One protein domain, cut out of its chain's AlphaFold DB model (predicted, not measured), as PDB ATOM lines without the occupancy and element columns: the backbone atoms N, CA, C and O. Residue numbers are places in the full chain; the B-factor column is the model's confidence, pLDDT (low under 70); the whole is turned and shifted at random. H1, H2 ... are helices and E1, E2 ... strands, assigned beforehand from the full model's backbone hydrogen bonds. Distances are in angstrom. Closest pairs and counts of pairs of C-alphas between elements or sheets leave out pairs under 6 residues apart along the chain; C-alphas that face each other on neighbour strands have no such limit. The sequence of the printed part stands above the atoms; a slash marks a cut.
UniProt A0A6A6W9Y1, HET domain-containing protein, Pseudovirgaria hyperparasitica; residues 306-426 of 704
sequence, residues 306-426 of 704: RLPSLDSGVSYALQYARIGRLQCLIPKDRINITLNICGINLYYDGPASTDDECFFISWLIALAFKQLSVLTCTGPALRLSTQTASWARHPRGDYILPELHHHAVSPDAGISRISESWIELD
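What this domain is: This is residues 306 to 426 of the 704 residues of the protein "HET domain-containing protein" of Pseudovirgaria hyperparasitica (UniProt A0A6A6W9Y1). The longest helix, H3, runs through the middle, with H1 and H2 packed on one side of it and two small two-strand hairpins, E2 with E3 and E4 with E5, on the other side. The short strand E1 runs beside H2, the short helix H4 sits at the later half of H3, and a long link without named elements joins the two hairpins. The printed part has 121 residues, with four named helices and five named strands in the order H1 H2 E1 H3 H4 E2 E3 E4 E5; each hairpin is an antiparallel sheet of two strands. The class is mixed, helices and strands, with under half of the residues in named elements. The whole is compact and rounded, with a radius of gyration of the C-alphas of 13.9 A and spans of 35 by 32 by 27 A.

Where its parts are: H1, residues 316 to 324, begins at C-alpha 316 (-45.748, -8.571, -44.988) and is 12.3 A long. H2, residues 333 to 341, measures 12.2 A. E1 is residues 346 to 348. H3, residues 355 to 368, starts at C-alpha 355 (-29.858, -11.780, -46.627) and measures 19.7 A. H4 is residues 372 to 376, E2 is 381 to 383, and E3 is 389 to 393, 9.4 A long. E4 is residues 415 to 418, and E5, residues 422 to 425, measures 9.8 A and ends at C-alpha 425 (-40.152, 7.897, -34.439).

How they stand to each other: H3 is the hub and touches H1, H2 and H4. H1 and H3 run opposite ways at a shallow tilt of 16 degrees; their closest C-alphas, of Ala 317 and Ala 366, are 6.0 A apart. With residues 358 to 362 alone H3 touches H2, closest at the C-alphas of Ile 335 and Ser 362, 6.5 A; they run the same way at a shallow tilt of 34 degrees, only just short of steep. H1 and H2 touch, opposite ways at a steep tilt of 49 degrees, with the C-alphas of Tyr 320 and Thr 338 closest at 5.6 A. E1 pairs with no named strand; its closest C-alpha to H2, of Tyr 347, is 5.8 A from that of Asn 336. With residues 363 to 367 alone H3 touches H4, closest at the C-alphas of Trp 363 and Val 374, 6.1 A. In the hairpin E2 and E3, N 382 and O 392 are within hydrogen-bond range at 2.9 A; the closest C-alphas of H3 and E2, of Asp 356 and Leu 382, are 5.2 A apart. In the hairpin E4 and E5, N 424 and O 417 are within range at 2.9 A. The closest C-alphas of E3 and E5, of Trp 391 and Trp 422, are 5.2 A apart, while H3 and E4 are only just apart at 8.2 A. In H1, H2 and H3 every O i to N i+4 pair is within hydrogen-bond range; H4 has 0 of 1, beside 2 of 2 O i to N i+3 pairs.

The domain as a whole: The two C-alphas farthest apart, of Leu 307 and Gln 387, are 41.5 A apart. The printed part has no cut, and the link from E3 to E4, 21 residues, is long. Mean pLDDT of the printed part is 84.2; residues 306 to 314, 398, 401 to 413 and 426 are under 70.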
ATOM      1  N   ARG A 306     -56.640 -14.479 -49.084       61.44
ATOM      2  CA  ARG A 306     -57.653 -13.994 -48.145       61.44
ATOM      3  C   ARG A 306     -58.230 -12.702 -48.737       61.44
ATOM      4  O   ARG A 306     -57.548 -12.006 -49.476       61.44
ATOM      5  N   LEU A 307     -59.522 -12.461 -48.532       53.88
ATOM      6  CA  LEU A 307     -60.278 -11.360 -49.149       53.88
ATOM      7  C   LEU A 307     -59.490 -10.027 -49.167       53.88
ATOM      8  O   LEU A 307     -58.748  -9.764 -48.225       53.88
ATOM      9  N   PRO A 308     -59.668  -9.175 -50.198       51.03
ATOM     10  CA  PRO A 308     -58.761  -8.071 -50.555       51.03
ATOM     11  C   PRO A 308     -58.602  -6.935 -49.529       51.03
ATOM     12  O   PRO A 308     -57.901  -5.966 -49.811       51.03
ATOM     13  N   SER A 309     -59.218  -7.025 -48.352       53.72
ATOM     14  CA  SER A 309     -58.942  -6.105 -47.254       53.72
ATOM     15  C   SER A 309     -57.607  -6.464 -46.592       53.72
ATOM     16  O   SER A 309     -57.452  -7.548 -46.023       53.72
ATOM     17  N   LEU A 310     -56.662  -5.522 -46.610       51.41
ATOM     18  CA  LEU A 310     -55.404  -5.579 -45.853       51.41
ATOM     19  C   LEU A 310     -55.594  -5.774 -44.338       51.41
ATOM     20  O   LEU A 310     -54.667  -6.211 -43.664       51.41
ATOM     21  N   ASP A 311     -56.817  -5.602 -43.831       55.91
ATOM     22  CA  ASP A 311     -57.229  -5.989 -42.476       55.91
ATOM     23  C   ASP A 311     -57.184  -7.504 -42.205       55.91
ATOM     24  O   ASP A 311     -57.469  -7.943 -41.094       55.91
ATOM     25  N   SER A 312     -56.797  -8.340 -43.178       53.59
ATOM     26  CA  SER A 312     -56.651  -9.793 -42.979       53.59
ATOM     27  C   SER A 312     -55.588 -10.195 -41.936       53.59
ATOM     28  O   SER A 312     -55.416 -11.389 -41.673       53.59
ATOM     29  N   GLY A 313     -54.888  -9.225 -41.335       59.78
ATOM     30  CA  GLY A 313     -53.997  -9.409 -40.187       59.78
ATOM     31  C   GLY A 313     -52.666 -10.081 -40.523       59.78
ATOM     32  O   GLY A 313     -51.851 -10.325 -39.636       59.78
ATOM     33  N   VAL A 314     -52.405 -10.393 -41.797       69.38
ATOM     34  CA  VAL A 314     -51.176 -11.084 -42.187       69.38
ATOM     35  C   VAL A 314     -50.104 -10.071 -42.586       69.38
ATOM     36  O   VAL A 314     -50.139  -9.488 -43.666       69.38
ATOM     37  N   SER A 315     -49.130  -9.892 -41.696       84.81
ATOM     38  CA  SER A 315     -47.987  -8.991 -41.869       84.81
ATOM     39  C   SER A 315     -47.109  -9.394 -43.069       84.81
ATOM     40  O   SER A 315     -46.703 -10.555 -43.187       84.81
ATOM     41  N   TYR A 316     -46.769  -8.429 -43.937       91.44
ATOM     42  CA  TYR A 316     -45.748  -8.571 -44.988       91.44
ATOM     43  C   TYR A 316     -44.438  -9.058 -44.374       91.44
ATOM     44  O   TYR A 316     -43.772  -9.937 -44.920       91.44
ATOM     45  N   ALA A 317     -44.116  -8.546 -43.185       91.31
ATOM     46  CA  ALA A 317     -42.900  -8.905 -42.490       91.31
ATOM     47  C   ALA A 317     -42.840 -10.389 -42.108       91.31
ATOM     48  O   ALA A 317     -41.822 -11.056 -42.300       91.31
ATOM     49  N   LEU A 318     -43.965 -10.919 -41.624       89.75
ATOM     50  CA  LEU A 318     -44.113 -12.334 -41.304       89.75
ATOM     51  C   LEU A 318     -43.997 -13.212 -42.552       89.75
ATOM     52  O   LEU A 318     -43.348 -14.255 -42.509       89.75
ATOM     53  N   GLN A 319     -44.586 -12.788 -43.673       91.81
ATOM     54  CA  GLN A 319     -44.449 -13.518 -44.935       91.81
ATOM     55  C   GLN A 319     -42.999 -13.535 -45.418       91.81
ATOM     56  O   GLN A 319     -42.508 -14.600 -45.790       91.81
ATOM     57  N   TYR A 320     -42.293 -12.405 -45.335       94.44
ATOM     58  CA  TYR A 320     -40.878 -12.342 -45.692       94.44
ATOM     59  C   TYR A 320     -40.035 -13.294 -44.831       94.44
ATOM     60  O   TYR A 320     -39.277 -14.103 -45.364       94.44
ATOM     61  N   ALA A 321     -40.218 -13.266 -43.505       92.31
ATOM     62  CA  ALA A 321     -39.503 -14.143 -42.578       92.31
ATOM     63  C   ALA A 321     -39.740 -15.635 -42.876       92.31
ATOM     64  O   ALA A 321     -38.798 -16.428 -42.887       92.31
ATOM     65  N   ARG A 322     -40.984 -16.015 -43.194       90.75
ATOM     66  CA  ARG A 322     -41.339 -17.393 -43.571       90.75
ATOM     67  C   ARG A 322     -40.709 -17.819 -44.891       90.75
ATOM     68  O   ARG A 322     -40.209 -18.935 -44.997       90.75
ATOM     69  N   ILE A 323     -40.698 -16.937 -45.888       92.06
ATOM     70  CA  ILE A 323     -40.036 -17.192 -47.173       92.06
ATOM     71  C   ILE A 323     -38.514 -17.280 -47.014       92.06
ATOM     72  O   ILE A 323     -37.887 -18.084 -47.702       92.06
ATOM     73  N   GLY A 324     -37.924 -16.528 -46.082       91.06
ATOM     74  CA  GLY A 324     -36.489 -16.565 -45.777       91.06
ATOM     75  C   GLY A 324     -35.966 -17.945 -45.365       91.06
ATOM     76  O   GLY A 324     -34.788 -18.237 -45.546       91.06
ATOM     77  N   ARG A 325     -36.843 -18.828 -44.881       89.25
ATOM     78  CA  ARG A 325     -36.508 -20.214 -44.524       89.25
ATOM     79  C   ARG A 325     -36.563 -21.195 -45.690       89.25
ATOM     80  O   ARG A 325     -36.045 -22.303 -45.584       89.25
ATOM     81  N   LEU A 326     -37.191 -20.806 -46.795       92.62
ATOM     82  CA  LEU A 326     -37.131 -21.573 -48.027       92.62
ATOM     83  C   LEU A 326     -35.846 -21.221 -48.785       92.62
ATOM     84  O   LEU A 326     -35.334 -20.093 -48.753       92.62
ATOM     85  N   GLN A 327     -35.323 -22.206 -49.502       93.75
ATOM     86  CA  GLN A 327     -34.158 -22.056 -50.356       93.75
ATOM     87  C   GLN A 327     -34.484 -21.091 -51.495       93.75
ATOM     88  O   GLN A 327     -35.428 -21.283 -52.268       93.75
ATOM     89  N   CYS A 328     -33.677 -20.044 -51.609       93.50
ATOM     90  CA  CYS A 328     -33.742 -19.082 -52.694       93.50
ATOM     91  C   CYS A 328     -32.311 -18.796 -53.139       93.50
ATOM     92  O   CYS A 328     -31.532 -18.241 -52.370       93.50
ATOM     93  N   LEU A 329     -31.956 -19.220 -54.354       91.62
ATOM     94  CA  LEU A 329     -30.586 -19.088 -54.864       91.62
ATOM     95  C   LEU A 329     -30.160 -17.620 -54.990       91.62
ATOM     96  O   LEU A 329     -28.988 -17.296 -54.835       91.62
ATOM     97  N   ILE A 330     -31.122 -16.742 -55.275       94.12
ATOM     98  CA  ILE A 330     -30.925 -15.305 -55.421       94.12
ATOM     99  C   ILE A 330     -31.687 -14.629 -54.272       94.12
ATOM    100  O   ILE A 330     -32.902 -14.473 -54.376       94.12
ATOM    101  N   PRO A 331     -31.018 -14.219 -53.179       94.38
ATOM    102  CA  PRO A 331     -31.681 -13.657 -51.999       94.38
ATOM    103  C   PRO A 331     -32.681 -12.536 -52.301       94.38
ATOM    104  O   PRO A 331     -33.796 -12.553 -51.778       94.38
ATOM    105  N   LYS A 332     -32.340 -11.614 -53.214       96.00
ATOM    106  CA  LYS A 332     -33.213 -10.487 -53.589       96.00
ATOM    107  C   LYS A 332     -34.560 -10.906 -54.180       96.00
ATOM    108  O   LYS A 332     -35.531 -10.158 -54.066       96.00
ATOM    109  N   ASP A 333     -34.658 -12.101 -54.765       96.50
ATOM    110  CA  ASP A 333     -35.917 -12.611 -55.310       96.50
ATOM    111  C   ASP A 333     -36.966 -12.790 -54.204       96.50
ATOM    112  O   ASP A 333     -38.158 -12.638 -54.465       96.50
ATOM    113  N   ARG A 334     -36.542 -13.020 -52.951       96.50
ATOM    114  CA  ARG A 334     -37.437 -13.124 -51.785       96.50
ATOM    115  C   ARG A 334     -38.282 -11.867 -51.585       96.50
ATOM    116  O   ARG A 334     -39.426 -11.978 -51.143       96.50
ATOM    117  N   ILE A 335     -37.760 -10.693 -51.947       98.00
ATOM    118  CA  ILE A 335     -38.491  -9.420 -51.867       98.00
ATOM    119  C   ILE A 335     -39.676  -9.455 -52.840       98.00
ATOM    120  O   ILE A 335     -40.825  -9.302 -52.427       98.00
ATOM    121  N   ASN A 336     -39.421  -9.753 -54.119       97.69
ATOM    122  CA  ASN A 336     -40.468  -9.839 -55.145       97.69
ATOM    123  C   ASN A 336     -41.449 -10.988 -54.889       97.69
ATOM    124  O   ASN A 336     -42.656 -10.803 -55.030       97.69
ATOM    125  N   ILE A 337     -40.955 -12.142 -54.434       97.38
ATOM    126  CA  ILE A 337     -41.788 -13.260 -53.981       97.38
ATOM    127  C   ILE A 337     -42.761 -12.796 -52.892       97.38
ATOM    128  O   ILE A 337     -43.957 -13.075 -52.975       97.38
ATOM    129  N   THR A 338     -42.274 -12.073 -51.884       96.88
ATOM    130  CA  THR A 338     -43.113 -11.622 -50.769       96.88
ATOM    131  C   THR A 338     -44.127 -10.578 -51.231       96.88
ATOM    132  O   THR A 338     -45.311 -10.716 -50.930       96.88
ATOM    133  N   LEU A 339     -43.711  -9.591 -52.037       96.81
ATOM    134  CA  LEU A 339     -44.616  -8.606 -52.648       96.81
ATOM    135  C   LEU A 339     -45.742  -9.288 -53.441       96.81
ATOM    136  O   LEU A 339     -46.912  -8.920 -53.330       96.81
ATOM    137  N   ASN A 340     -45.402 -10.326 -54.202       96.44
ATOM    138  CA  ASN A 340     -46.336 -11.130 -54.979       96.44
ATOM    139  C   ASN A 340     -47.322 -11.929 -54.112       96.44
ATOM    140  O   ASN A 340     -48.528 -11.875 -54.355       96.44
ATOM    141  N   ILE A 341     -46.825 -12.641 -53.096       94.06
ATOM    142  CA  ILE A 341     -47.625 -13.431 -52.143       94.06
ATOM    143  C   ILE A 341     -48.581 -12.533 -51.349       94.06
ATOM    144  O   ILE A 341     -49.722 -12.918 -51.094       94.06
ATOM    145  N   CYS A 342     -48.130 -11.337 -50.971       92.88
ATOM    146  CA  CYS A 342     -48.937 -10.345 -50.266       92.88
ATOM    147  C   CYS A 342     -49.912  -9.591 -51.180       92.88
ATOM    148  O   CYS A 342     -50.775  -8.887 -50.667       92.88
ATOM    149  N   GLY A 343     -49.809  -9.730 -52.507       92.69
ATOM    150  CA  GLY A 343     -50.691  -9.020 -53.434       92.69
ATOM    151  C   GLY A 343     -50.418  -7.522 -53.522       92.69
ATOM    152  O   GLY A 343     -51.300  -6.764 -53.913       92.69
ATOM    153  N   ILE A 344     -49.212  -7.093 -53.150       94.38
ATOM    154  CA  ILE A 344     -48.807  -5.691 -53.196       94.38
ATOM    155  C   ILE A 344     -48.540  -5.309 -54.656       94.38
ATOM    156  O   ILE A 344     -47.877  -6.050 -55.397       94.38
ATOM    157  N   ASN A 345     -49.046  -4.147 -55.083       96.38
ATOM    158  CA  ASN A 345     -48.943  -3.661 -56.463       96.38
ATOM    159  C   ASN A 345     -47.584  -3.000 -56.760       96.38
ATOM    160  O   ASN A 345     -47.510  -2.016 -57.491       96.38
ATOM    161  N   LEU A 346     -46.507  -3.540 -56.185       97.62
ATOM    162  CA  LEU A 346     -45.136  -3.057 -56.336       97.62
ATOM    163  C   LEU A 346     -44.199  -4.211 -56.711       97.62
ATOM    164  O   LEU A 346     -44.501  -5.378 -56.437       97.62
ATOM    165  N   TYR A 347     -43.054  -3.878 -57.297       98.19
ATOM    166  CA  TYR A 347     -41.912  -4.776 -57.469       98.19
ATOM    167  C   TYR A 347     -40.599  -4.044 -57.164       98.19
ATOM    168  O   TYR A 347     -40.548  -2.816 -57.197       98.19
ATOM    169  N   TYR A 348     -39.551  -4.804 -56.849       98.38
ATOM    170  CA  TYR A 348     -38.214  -4.303 -56.533       98.38
ATOM    171  C   TYR A 348     -37.204  -4.731 -57.602       98.38
ATOM    172  O   TYR A 348     -37.115  -5.920 -57.919       98.38
ATOM    173  N   ASP A 349     -36.418  -3.792 -58.128       97.75
ATOM    174  CA  ASP A 349     -35.352  -4.058 -59.109       97.75
ATOM    175  C   ASP A 349     -33.943  -3.675 -58.644       97.75
ATOM    176  O   ASP A 349     -32.965  -3.878 -59.369       97.75
ATOM    177  N   GLY A 350     -33.825  -3.167 -57.419       97.06
ATOM    178  CA  GLY A 350     -32.559  -2.699 -56.880       97.06
ATOM    179  C   GLY A 350     -31.574  -3.821 -56.537       97.06
ATOM    180  O   GLY A 350     -31.894  -5.018 -56.568       97.06
ATOM    181  N   PRO A 351     -30.335  -3.448 -56.181       96.12
ATOM    182  CA  PRO A 351     -29.348  -4.399 -55.697       96.12
ATOM    183  C   PRO A 351     -29.717  -4.894 -54.292       96.12
ATOM    184  O   PRO A 351     -30.181  -4.130 -53.452       96.12
ATOM    185  N   ALA A 352     -29.494  -6.178 -54.033       95.06
ATOM    186  CA  ALA A 352     -29.391  -6.735 -52.688       95.06
ATOM    187  C   ALA A 352     -28.614  -8.047 -52.805       95.06
ATOM    188  O   ALA A 352     -28.988  -8.937 -53.574       95.06
ATOM    189  N   SER A 353     -27.478  -8.111 -52.126       92.81
ATOM    190  CA  SER A 353     -26.490  -9.177 -52.282       92.81
ATOM    191  C   SER A 353     -26.477 -10.136 -51.098       92.81
ATOM    192  O   SER A 353     -26.135 -11.306 -51.264       92.81
ATOM    193  N   THR A 354     -26.895  -9.665 -49.922       95.25
ATOM    194  CA  THR A 354     -26.937 -10.454 -48.690       95.25
ATOM    195  C   THR A 354     -28.362 -10.606 -48.169       95.25
ATOM    196  O   THR A 354     -29.254  -9.818 -48.494       95.25
ATOM    197  N   ASP A 355     -28.578 -11.611 -47.320       94.81
ATOM    198  CA  ASP A 355     -29.858 -11.780 -46.627       94.81
ATOM    199  C   ASP A 355     -30.190 -10.573 -45.740       94.81
ATOM    200  O   ASP A 355     -31.335 -10.125 -45.734       94.81
ATOM    201  N   ASP A 356     -29.193  -9.997 -45.064       95.88
ATOM    202  CA  ASP A 356     -29.357  -8.826 -44.197       95.88
ATOM    203  C   ASP A 356     -29.817  -7.588 -44.981       95.88
ATOM    204  O   ASP A 356     -30.731  -6.888 -44.543       95.88
ATOM    205  N   GLU A 357     -29.261  -7.352 -46.174       96.62
ATOM    206  CA  GLU A 357     -29.729  -6.288 -47.073       96.62
ATOM    207  C   GLU A 357     -31.184  -6.527 -47.496       96.62
ATOM    208  O   GLU A 357     -32.003  -5.605 -47.472       96.62
ATOM    209  N   CYS A 358     -31.540  -7.772 -47.822       97.19
ATOM    210  CA  CYS A 358     -32.901  -8.104 -48.235       97.19
ATOM    211  C   CYS A 358     -33.917  -7.970 -47.079       97.19
ATOM    212  O   CYS A 358     -35.038  -7.499 -47.300       97.19
ATOM    213  N   PHE A 359     -33.535  -8.323 -45.842       96.25
ATOM    214  CA  PHE A 359     -34.335  -8.069 -44.637       96.25
ATOM    215  C   PHE A 359     -34.526  -6.574 -44.396       96.25
ATOM    216  O   PHE A 359     -35.649  -6.140 -44.152       96.25
ATOM    217  N   PHE A 360     -33.462  -5.778 -44.509       96.94
ATOM    218  CA  PHE A 360     -33.535  -4.333 -44.306       96.94
ATOM    219  C   PHE A 360     -34.477  -3.666 -45.314       96.94
ATOM    220  O   PHE A 360     -35.384  -2.934 -44.916       96.94
ATOM    221  N   ILE A 361     -34.337  -3.987 -46.607       97.62
ATOM    222  CA  ILE A 361     -35.242  -3.497 -47.659       97.62
ATOM    223  C   ILE A 361     -36.687  -3.915 -47.359       97.62
ATOM    224  O   ILE A 361     -37.606  -3.099 -47.442       97.62
ATOM    225  N   SER A 362     -36.896  -5.164 -46.946       97.56
ATOM    226  CA  SER A 362     -38.228  -5.676 -46.616       97.56
ATOM    227  C   SER A 362     -38.833  -5.012 -45.379       97.56
ATOM    228  O   SER A 362     -40.041  -4.777 -45.351       97.56
ATOM    229  N   TRP A 363     -38.032  -4.651 -44.375       95.50
ATOM    230  CA  TRP A 363     -38.495  -3.890 -43.210       95.50
ATOM    231  C   TRP A 363     -38.877  -2.467 -43.583       95.50
ATOM    232  O   TRP A 363     -39.913  -1.991 -43.130       95.50
ATOM    233  N   LEU A 364     -38.120  -1.812 -44.462       96.38
ATOM    234  CA  LEU A 364     -38.500  -0.498 -44.978       96.38
ATOM    235  C   LEU A 364     -39.810  -0.551 -45.766       96.38
ATOM    236  O   LEU A 364     -40.667   0.305 -45.561       96.38
ATOM    237  N   ILE A 365     -40.002  -1.577 -46.603       96.56
ATOM    238  CA  ILE A 365     -41.277  -1.815 -47.293       96.56
ATOM    239  C   ILE A 365     -42.398  -2.025 -46.263       96.56
ATOM    240  O   ILE A 365     -43.424  -1.356 -46.339       96.56
ATOM    241  N   ALA A 366     -42.207  -2.881 -45.255       94.06
ATOM    242  CA  ALA A 366     -43.209  -3.121 -44.213       94.06
ATOM    243  C   ALA A 366     -43.597  -1.830 -43.463       94.06
ATOM    244  O   ALA A 366     -44.782  -1.533 -43.305       94.06
ATOM    245  N   LEU A 367     -42.614  -1.020 -43.057       91.88
ATOM    246  CA  LEU A 367     -42.842   0.279 -42.416       91.88
ATOM    247  C   LEU A 367     -43.551   1.260 -43.353       91.88
ATOM    248  O   LEU A 367     -44.450   1.986 -42.923       91.88
ATOM    249  N   ALA A 368     -43.213   1.244 -44.642       92.69
ATOM    250  CA  ALA A 368     -43.912   2.015 -45.661       92.69
ATOM    251  C   ALA A 368     -45.375   1.571 -45.827       92.69
ATOM    252  O   ALA A 368     -46.204   2.389 -46.194       92.69
ATOM    253  N   PHE A 369     -45.740   0.344 -45.448       90.38
ATOM    254  CA  PHE A 369     -47.129  -0.121 -45.296       90.38
ATOM    255  C   PHE A 369     -47.689   0.055 -43.871       90.38
ATOM    256  O   PHE A 369     -48.694  -0.553 -43.519       90.38
ATOM    257  N   LYS A 370     -47.075   0.901 -43.027       87.75
ATOM    258  CA  LYS A 370     -47.471   1.114 -41.616       87.75
ATOM    259  C   LYS A 370     -47.444  -0.169 -40.763       87.75
ATOM    260  O   LYS A 370     -48.114  -0.241 -39.736       87.75
ATOM    261  N   GLN A 371     -46.652  -1.174 -41.139       86.69
ATOM    262  CA  GLN A 371     -46.531  -2.423 -40.383       86.69
ATOM    263  C   GLN A 371     -45.384  -2.346 -39.375       86.69
ATOM    264  O   GLN A 371     -44.250  -2.740 -39.645       86.69
ATOM    265  N   LEU A 372     -45.695  -1.872 -38.170       84.88
ATOM    266  CA  LEU A 372     -44.710  -1.647 -37.105       84.88
ATOM    267  C   LEU A 372     -44.205  -2.931 -36.433       84.88
ATOM    268  O   LEU A 372     -43.253  -2.876 -35.661       84.88
ATOM    269  N   SER A 373     -44.786  -4.092 -36.755       83.19
ATOM    270  CA  SER A 373     -44.355  -5.403 -36.239       83.19
ATOM    271  C   SER A 373     -42.860  -5.700 -36.459       83.19
ATOM    272  O   SER A 373     -42.245  -6.428 -35.683       83.19
ATOM    273  N   VAL A 374     -42.222  -5.076 -37.455       88.81
ATOM    274  CA  VAL A 374     -40.774  -5.221 -37.680       88.81
ATOM    275  C   VAL A 374     -39.928  -4.623 -36.557       88.81
ATOM    276  O   VAL A 374     -38.828  -5.106 -36.300       88.81
ATOM    277  N   LEU A 375     -40.453  -3.628 -35.834       88.06
ATOM    278  CA  LEU A 375     -39.779  -2.995 -34.698       88.06
ATOM    279  C   LEU A 375     -39.721  -3.911 -33.465       88.06
ATOM    280  O   LEU A 375     -38.975  -3.630 -32.533       88.06
ATOM    281  N   THR A 376     -40.477  -5.016 -33.452       83.25
ATOM    282  CA  THR A 376     -40.451  -5.999 -32.354       83.25
ATOM    283  C   THR A 376     -39.451  -7.123 -32.573       83.25
ATOM    284  O   THR A 376     -39.386  -8.048 -31.768       83.25
ATOM    285  N   CYS A 377     -38.691  -7.098 -33.668       85.38
ATOM    286  CA  CYS A 377     -37.705  -8.134 -33.938       85.38
ATOM    287  C   CYS A 377     -36.566  -8.062 -32.911       85.38
ATOM    288  O   CYS A 377     -35.882  -7.049 -32.782       85.38
ATOM    289  N   THR A 378     -36.356  -9.151 -32.170       85.38
ATOM    290  CA  THR A 378     -35.386  -9.220 -31.062       85.38
ATOM    291  C   THR A 378     -34.118 -10.006 -31.393       85.38
ATOM    292  O   THR A 378     -33.248 -10.148 -30.532       85.38
ATOM    293  N   GLY A 379     -33.975 -10.507 -32.624       89.19
ATOM    294  CA  GLY A 379     -32.780 -11.220 -33.069       89.19
ATOM    295  C   GLY A 379     -31.553 -10.311 -33.242       89.19
ATOM    296  O   GLY A 379     -31.567  -9.142 -32.828       89.19
ATOM    297  N   PRO A 380     -30.464 -10.846 -33.824       92.19
ATOM    298  CA  PRO A 380     -29.258 -10.076 -34.115       92.19
ATOM    299  C   PRO A 380     -29.541  -8.854 -34.998       92.19
ATOM    300  O   PRO A 380     -30.414  -8.898 -35.865       92.19
ATOM    301  N   ALA A 381     -28.786  -7.773 -34.785       92.75
ATOM    302  CA  ALA A 381     -28.800  -6.612 -35.673       92.75
ATOM    303  C   ALA A 381     -28.348  -7.010 -37.084       92.75
ATOM    304  O   ALA A 381     -27.424  -7.816 -37.231       92.75
ATOM    305  N   LEU A 382     -28.997  -6.442 -38.102       94.88
ATOM    306  CA  LEU A 382     -28.621  -6.669 -39.497       94.88
ATOM    307  C   LEU A 382     -27.249  -6.036 -39.778       94.88
ATOM    308  O   LEU A 382     -26.960  -4.920 -39.333       94.88
ATOM    309  N   ARG A 383     -26.411  -6.751 -40.527       94.88
ATOM    310  CA  ARG A 383     -25.078  -6.345 -40.976       94.88
ATOM    311  C   ARG A 383     -25.148  -5.921 -42.437       94.88
ATOM    312  O   ARG A 383     -25.150  -6.747 -43.348       94.88
ATOM    313  N   LEU A 384     -25.210  -4.614 -42.650       94.38
ATOM    314  CA  LEU A 384     -25.258  -4.028 -43.987       94.38
ATOM    315  C   LEU A 384     -23.844  -3.857 -44.560       94.38
ATOM    316  O   LEU A 384     -22.853  -3.892 -43.827       94.38
ATOM    317  N   SER A 385     -23.738  -3.672 -45.876       90.44
ATOM    318  CA  SER A 385     -22.455  -3.540 -46.589       90.44
ATOM    319  C   SER A 385     -21.593  -2.364 -46.109       90.44
ATOM    320  O   SER A 385     -20.368  -2.410 -46.224       90.44
ATOM    321  N   THR A 386     -22.203  -1.353 -45.494       85.62
ATOM    322  CA  THR A 386     -21.537  -0.218 -44.833       85.62
ATOM    323  C   THR A 386     -20.824  -0.586 -43.525       85.62
ATOM    324  O   THR A 386     -20.149   0.261 -42.945       85.62
ATOM    325  N   GLN A 387     -20.949  -1.835 -43.059       78.56
ATOM    326  CA  GLN A 387     -20.417  -2.366 -41.794       78.56
ATOM    327  C   GLN A 387     -20.964  -1.703 -40.521       78.56
ATOM    328  O   GLN A 387     -20.534  -2.044 -39.421       78.56
ATOM    329  N   THR A 388     -21.934  -0.793 -40.626       76.81
ATOM    330  CA  THR A 388     -22.612  -0.245 -39.449       76.81
ATOM    331  C   THR A 388     -23.687  -1.208 -38.959       76.81
ATOM    332  O   THR A 388     -24.473  -1.711 -39.762       76.81
ATOM    333  N   ALA A 389     -23.746  -1.445 -37.644       82.75
ATOM    334  CA  ALA A 389     -24.849  -2.179 -37.038       82.75
ATOM    335  C   ALA A 389     -26.168  -1.454 -37.336       82.75
ATOM    336  O   ALA A 389     -26.318  -0.266 -37.031       82.75
ATOM    337  N   SER A 390     -27.115  -2.159 -37.956       92.25
ATOM    338  CA  SER A 390     -28.414  -1.573 -38.260       92.25
ATOM    339  C   SER A 390     -29.304  -1.505 -37.019       92.25
ATOM    340  O   SER A 390     -29.235  -2.368 -36.141       92.25
ATOM    341  N   TRP A 391     -30.196  -0.510 -36.960       93.06
ATOM    342  CA  TRP A 391     -31.301  -0.520 -35.989       93.06
ATOM    343  C   TRP A 391     -32.242  -1.710 -36.229       93.06
ATOM    344  O   TRP A 391     -32.875  -2.209 -35.296       93.06
ATOM    345  N   ALA A 392     -32.333  -2.159 -37.484       93.69
ATOM    346  CA  ALA A 392     -33.135  -3.293 -37.888       93.69
ATOM    347  C   ALA A 392     -32.513  -4.597 -37.385       93.69
ATOM    348  O   ALA A 392     -31.292  -4.765 -37.332       93.69
ATOM    349  N   ARG A 393     -33.378  -5.547 -37.034       93.69
ATOM    350  CA  ARG A 393     -32.993  -6.838 -36.467       93.69
ATOM    351  C   ARG A 393     -33.664  -7.987 -37.198       93.69
ATOM    352  O   ARG A 393     -34.783  -7.846 -37.699       93.69
ATOM    353  N   HIS A 394     -32.988  -9.131 -37.191       93.25
ATOM    354  CA  HIS A 394     -33.576 -10.413 -37.565       93.25
ATOM    355  C   HIS A 394     -34.727 -10.780 -36.616       93.25
ATOM    356  O   HIS A 394     -34.656 -10.482 -35.417       93.25
ATOM    357  N   PRO A 395     -35.782 -11.457 -37.095       91.38
ATOM    358  CA  PRO A 395     -36.762 -12.069 -36.206       91.38
ATOM    359  C   PRO A 395     -36.123 -13.224 -35.416       91.38
ATOM    360  O   PRO A 395     -35.250 -13.935 -35.918       91.38
ATOM    361  N   ARG A 396     -36.557 -13.445 -34.168       84.25
ATOM    362  CA  ARG A 396     -36.153 -14.630 -33.390       84.25
ATOM    363  C   ARG A 396     -37.109 -15.776 -33.738       84.25
ATOM    364  O   ARG A 396     -38.207 -15.862 -33.198       84.25
ATOM    365  N   GLY A 397     -36.715 -16.636 -34.678       81.81
ATOM    366  CA  GLY A 397     -37.583 -17.705 -35.188       81.81
ATOM    367  C   GLY A 397     -38.695 -17.171 -36.101       81.81
ATOM    368  O   GLY A 397     -38.428 -16.354 -36.973       81.81
ATOM    369  N   ASP A 398     -39.931 -17.665 -35.947       69.38
ATOM    370  CA  ASP A 398     -41.125 -17.160 -36.671       69.38
ATOM    371  C   ASP A 398     -41.836 -16.039 -35.905       69.38
ATOM    372  O   ASP A 398     -42.924 -15.600 -36.281       69.38
ATOM    373  N   TYR A 399     -41.258 -15.614 -34.784       72.88
ATOM    374  CA  TYR A 399     -41.930 -14.726 -33.862       72.88
ATOM    375  C   TYR A 399     -41.761 -13.274 -34.304       72.88
ATOM    376  O   TYR A 399     -40.782 -12.600 -33.982       72.88
ATOM    377  N   ILE A 400     -42.743 -12.807 -35.064       75.25
ATOM    378  CA  ILE A 400     -43.013 -11.393 -35.296       75.25
ATOM    379  C   ILE A 400     -44.373 -11.148 -34.669       75.25
ATOM    380  O   ILE A 400     -45.338 -11.784 -35.090       75.25
ATOM    381  N   LEU A 401     -44.440 -10.278 -33.654       67.81
ATOM    382  CA  LEU A 401     -45.689  -9.978 -32.958       67.81
ATOM    383  C   LEU A 401     -46.706  -9.466 -33.989       67.81
ATOM    384  O   LEU A 401     -46.545  -8.346 -34.485       67.81
ATOM    385  N   PRO A 402     -47.737 -10.262 -34.338       61.09
ATOM    386  CA  PRO A 402     -48.705  -9.838 -35.339       61.09
ATOM    387  C   PRO A 402     -49.522  -8.652 -34.811       61.09
ATOM    388  O   PRO A 402     -49.902  -7.771 -35.567       61.09
ATOM    389  N   GLU A 403     -49.712  -8.599 -33.491       56.62
ATOM    390  CA  GLU A 403     -50.711  -7.789 -32.794       56.62
ATOM    391  C   GLU A 403     -50.356  -6.309 -32.599       56.62
ATOM    392  O   GLU A 403     -51.182  -5.560 -32.080       56.62
ATOM    393  N   LEU A 404     -49.201  -5.828 -33.076       58.16
ATOM    394  CA  LEU A 404     -48.990  -4.382 -33.251       58.16
ATOM    395  C   LEU A 404     -49.770  -3.868 -34.474       58.16
ATOM    396  O   LEU A 404     -49.219  -3.241 -35.380       58.16
ATOM    397  N   HIS A 405     -51.061  -4.184 -34.532       53.84
ATOM    398  CA  HIS A 405     -51.967  -3.690 -35.551       53.84
ATOM    399  C   HIS A 405     -52.363  -2.237 -35.260       53.84
ATOM    400  O   HIS A 405     -52.292  -1.754 -34.128       53.84
ATOM    401  N   HIS A 406     -52.796  -1.559 -36.325       50.47
ATOM    402  CA  HIS A 406     -53.061  -0.123 -36.488       50.47
ATOM    403  C   HIS A 406     -53.820   0.605 -35.363       50.47
ATOM    404  O   HIS A 406     -53.845   1.830 -35.353       50.47
ATOM    405  N   HIS A 407     -54.439  -0.099 -34.418       45.78
ATOM    406  CA  HIS A 407     -55.176   0.509 -33.311       45.78
ATOM    407  C   HIS A 407     -54.283   0.998 -32.164       45.78
ATOM    408  O   HIS A 407     -54.705   1.871 -31.410       45.78
ATOM    409  N   ALA A 408     -53.067   0.459 -32.018       45.44
ATOM    410  CA  ALA A 408     -52.170   0.837 -30.923       45.44
ATOM    411  C   ALA A 408     -51.358   2.109 -31.209       45.44
ATOM    412  O   ALA A 408     -50.743   2.651 -30.298       45.44
ATOM    413  N   VAL A 409     -51.333   2.581 -32.455       50.00
ATOM    414  CA  VAL A 409     -50.529   3.730 -32.871       50.00
ATOM    415  C   VAL A 409     -51.417   4.673 -33.666       50.00
ATOM    416  O   VAL A 409     -52.072   4.245 -34.613       50.00
ATOM    417  N   SER A 410     -51.469   5.947 -33.262       52.28
ATOM    418  CA  SER A 410     -52.225   6.972 -33.990       52.28
ATOM    419  C   SER A 410     -51.871   6.913 -35.484       52.28
ATOM    420  O   SER A 410     -50.684   6.796 -35.794       52.28
ATOM    421  N   PRO A 411     -52.840   7.038 -36.412       54.78
ATOM    422  CA  PRO A 411     -52.565   7.137 -37.851       54.78
ATOM    423  C   PRO A 411     -51.519   8.205 -38.206       54.78
ATOM    424  O   PRO A 411     -50.893   8.097 -39.267       54.78
ATOM    425  N   ASP A 412     -51.362   9.182 -37.304       52.88
ATOM    426  CA  ASP A 412     -50.500  10.358 -37.388       52.88
ATOM    427  C   ASP A 412     -49.188  10.231 -36.597       52.88
ATOM    428  O   ASP A 412     -48.343  11.115 -36.699       52.88
ATOM    429  N   ALA A 413     -48.994   9.179 -35.789       56.56
ATOM    430  CA  ALA A 413     -47.707   8.949 -35.138       56.56
ATOM    431  C   ALA A 413     -46.737   8.398 -36.192       56.56
ATOM    432  O   ALA A 413     -46.798   7.229 -36.585       56.56
ATOM    433  N   GLY A 414     -45.924   9.300 -36.735       70.38
ATOM    434  CA  GLY A 414     -45.123   9.087 -37.920       70.38
ATOM    435  C   GLY A 414     -43.753   8.499 -37.626       70.38
ATOM    436  O   GLY A 414     -43.150   8.687 -36.573       70.38
ATOM    437  N   ILE A 415     -43.233   7.791 -38.617       82.56
ATOM    438  CA  ILE A 415     -41.796   7.601 -38.763       82.56
ATOM    439  C   ILE A 415     -41.335   8.813 -39.563       82.56
ATOM    440  O   ILE A 415     -41.761   8.972 -40.706       82.56
ATOM    441  N   SER A 416     -40.534   9.694 -38.970       81.56
ATOM    442  CA  SER A 416     -40.132  10.930 -39.647       81.56
ATOM    443  C   SER A 416     -38.949  10.686 -40.583       81.56
ATOM    444  O   SER A 416     -38.892  11.254 -41.675       81.56
ATOM    445  N   ARG A 417     -37.995   9.842 -40.162       81.94
ATOM    446  CA  ARG A 417     -36.766   9.522 -40.901       81.94
ATOM    447  C   ARG A 417     -36.256   8.130 -40.565       81.94
ATOM    448  O   ARG A 417     -36.337   7.681 -39.423       81.94
ATOM    449  N   ILE A 418     -35.649   7.482 -41.555       90.31
ATOM    450  CA  ILE A 418     -34.958   6.209 -41.377       90.31
ATOM    451  C   ILE A 418     -33.562   6.318 -41.984       90.31
ATOM    452  O   ILE A 418     -33.376   6.843 -43.076       90.31
ATOM    453  N   SER A 419     -32.568   5.807 -41.272       89.69
ATOM    454  CA  SER A 419     -31.236   5.546 -41.807       89.69
ATOM    455  C   SER A 419     -30.902   4.066 -41.636       89.69
ATOM    456  O   SER A 419     -31.705   3.289 -41.121       89.69
ATOM    457  N   GLU A 420     -29.712   3.655 -42.054       91.75
ATOM    458  CA  GLU A 420     -29.231   2.299 -41.788       91.75
ATOM    459  C   GLU A 420     -29.041   2.035 -40.286       91.75
ATOM    460  O   GLU A 420     -29.432   0.972 -39.809       91.75
ATOM    461  N   SER A 421     -28.523   3.004 -39.522       91.31
ATOM    462  CA  SER A 421     -28.111   2.831 -38.118       91.31
ATOM    463  C   SER A 421     -29.127   3.306 -37.074       91.31
ATOM    464  O   SER A 421     -29.050   2.901 -35.914       91.31
ATOM    465  N   TRP A 422     -30.090   4.142 -37.460       88.25
ATOM    466  CA  TRP A 422     -31.138   4.654 -36.571       88.25
ATOM    467  C   TRP A 422     -32.464   4.879 -37.301       88.25
ATOM    468  O   TRP A 422     -32.496   5.124 -38.510       88.25
ATOM    469  N   ILE A 423     -33.549   4.866 -36.530       87.12
ATOM    470  CA  ILE A 423     -34.900   5.255 -36.939       87.12
ATOM    471  C   ILE A 423     -35.403   6.364 -36.007       87.12
ATOM    472  O   ILE A 423     -35.145   6.332 -34.801       87.12
ATOM    473  N   GLU A 424     -36.064   7.373 -36.570       84.50
ATOM    474  CA  GLU A 424     -36.663   8.487 -35.832       84.50
ATOM    475  C   GLU A 424     -38.181   8.330 -35.858       84.50
ATOM    476  O   GLU A 424     -38.813   8.294 -36.918       84.50
ATOM    477  N   LEU A 425     -38.742   8.172 -34.664       80.81
ATOM    478  CA  LEU A 425     -40.152   7.897 -34.439       80.81
ATOM    479  C   LEU A 425     -40.766   9.101 -33.727       80.81
ATOM    480  O   LEU A 425     -40.218   9.577 -32.725       80.81
ATOM    481  N   ASP A 426     -41.924   9.556 -34.195       69.44
ATOM    482  CA  ASP A 426     -42.827  10.329 -33.352       69.44
ATOM    483  C   ASP A 426     -43.219   9.453 -32.161       69.44
ATOM    484  O   ASP A 426     -43.254   8.231 -32.270       69.44
TER     485      ASP A 426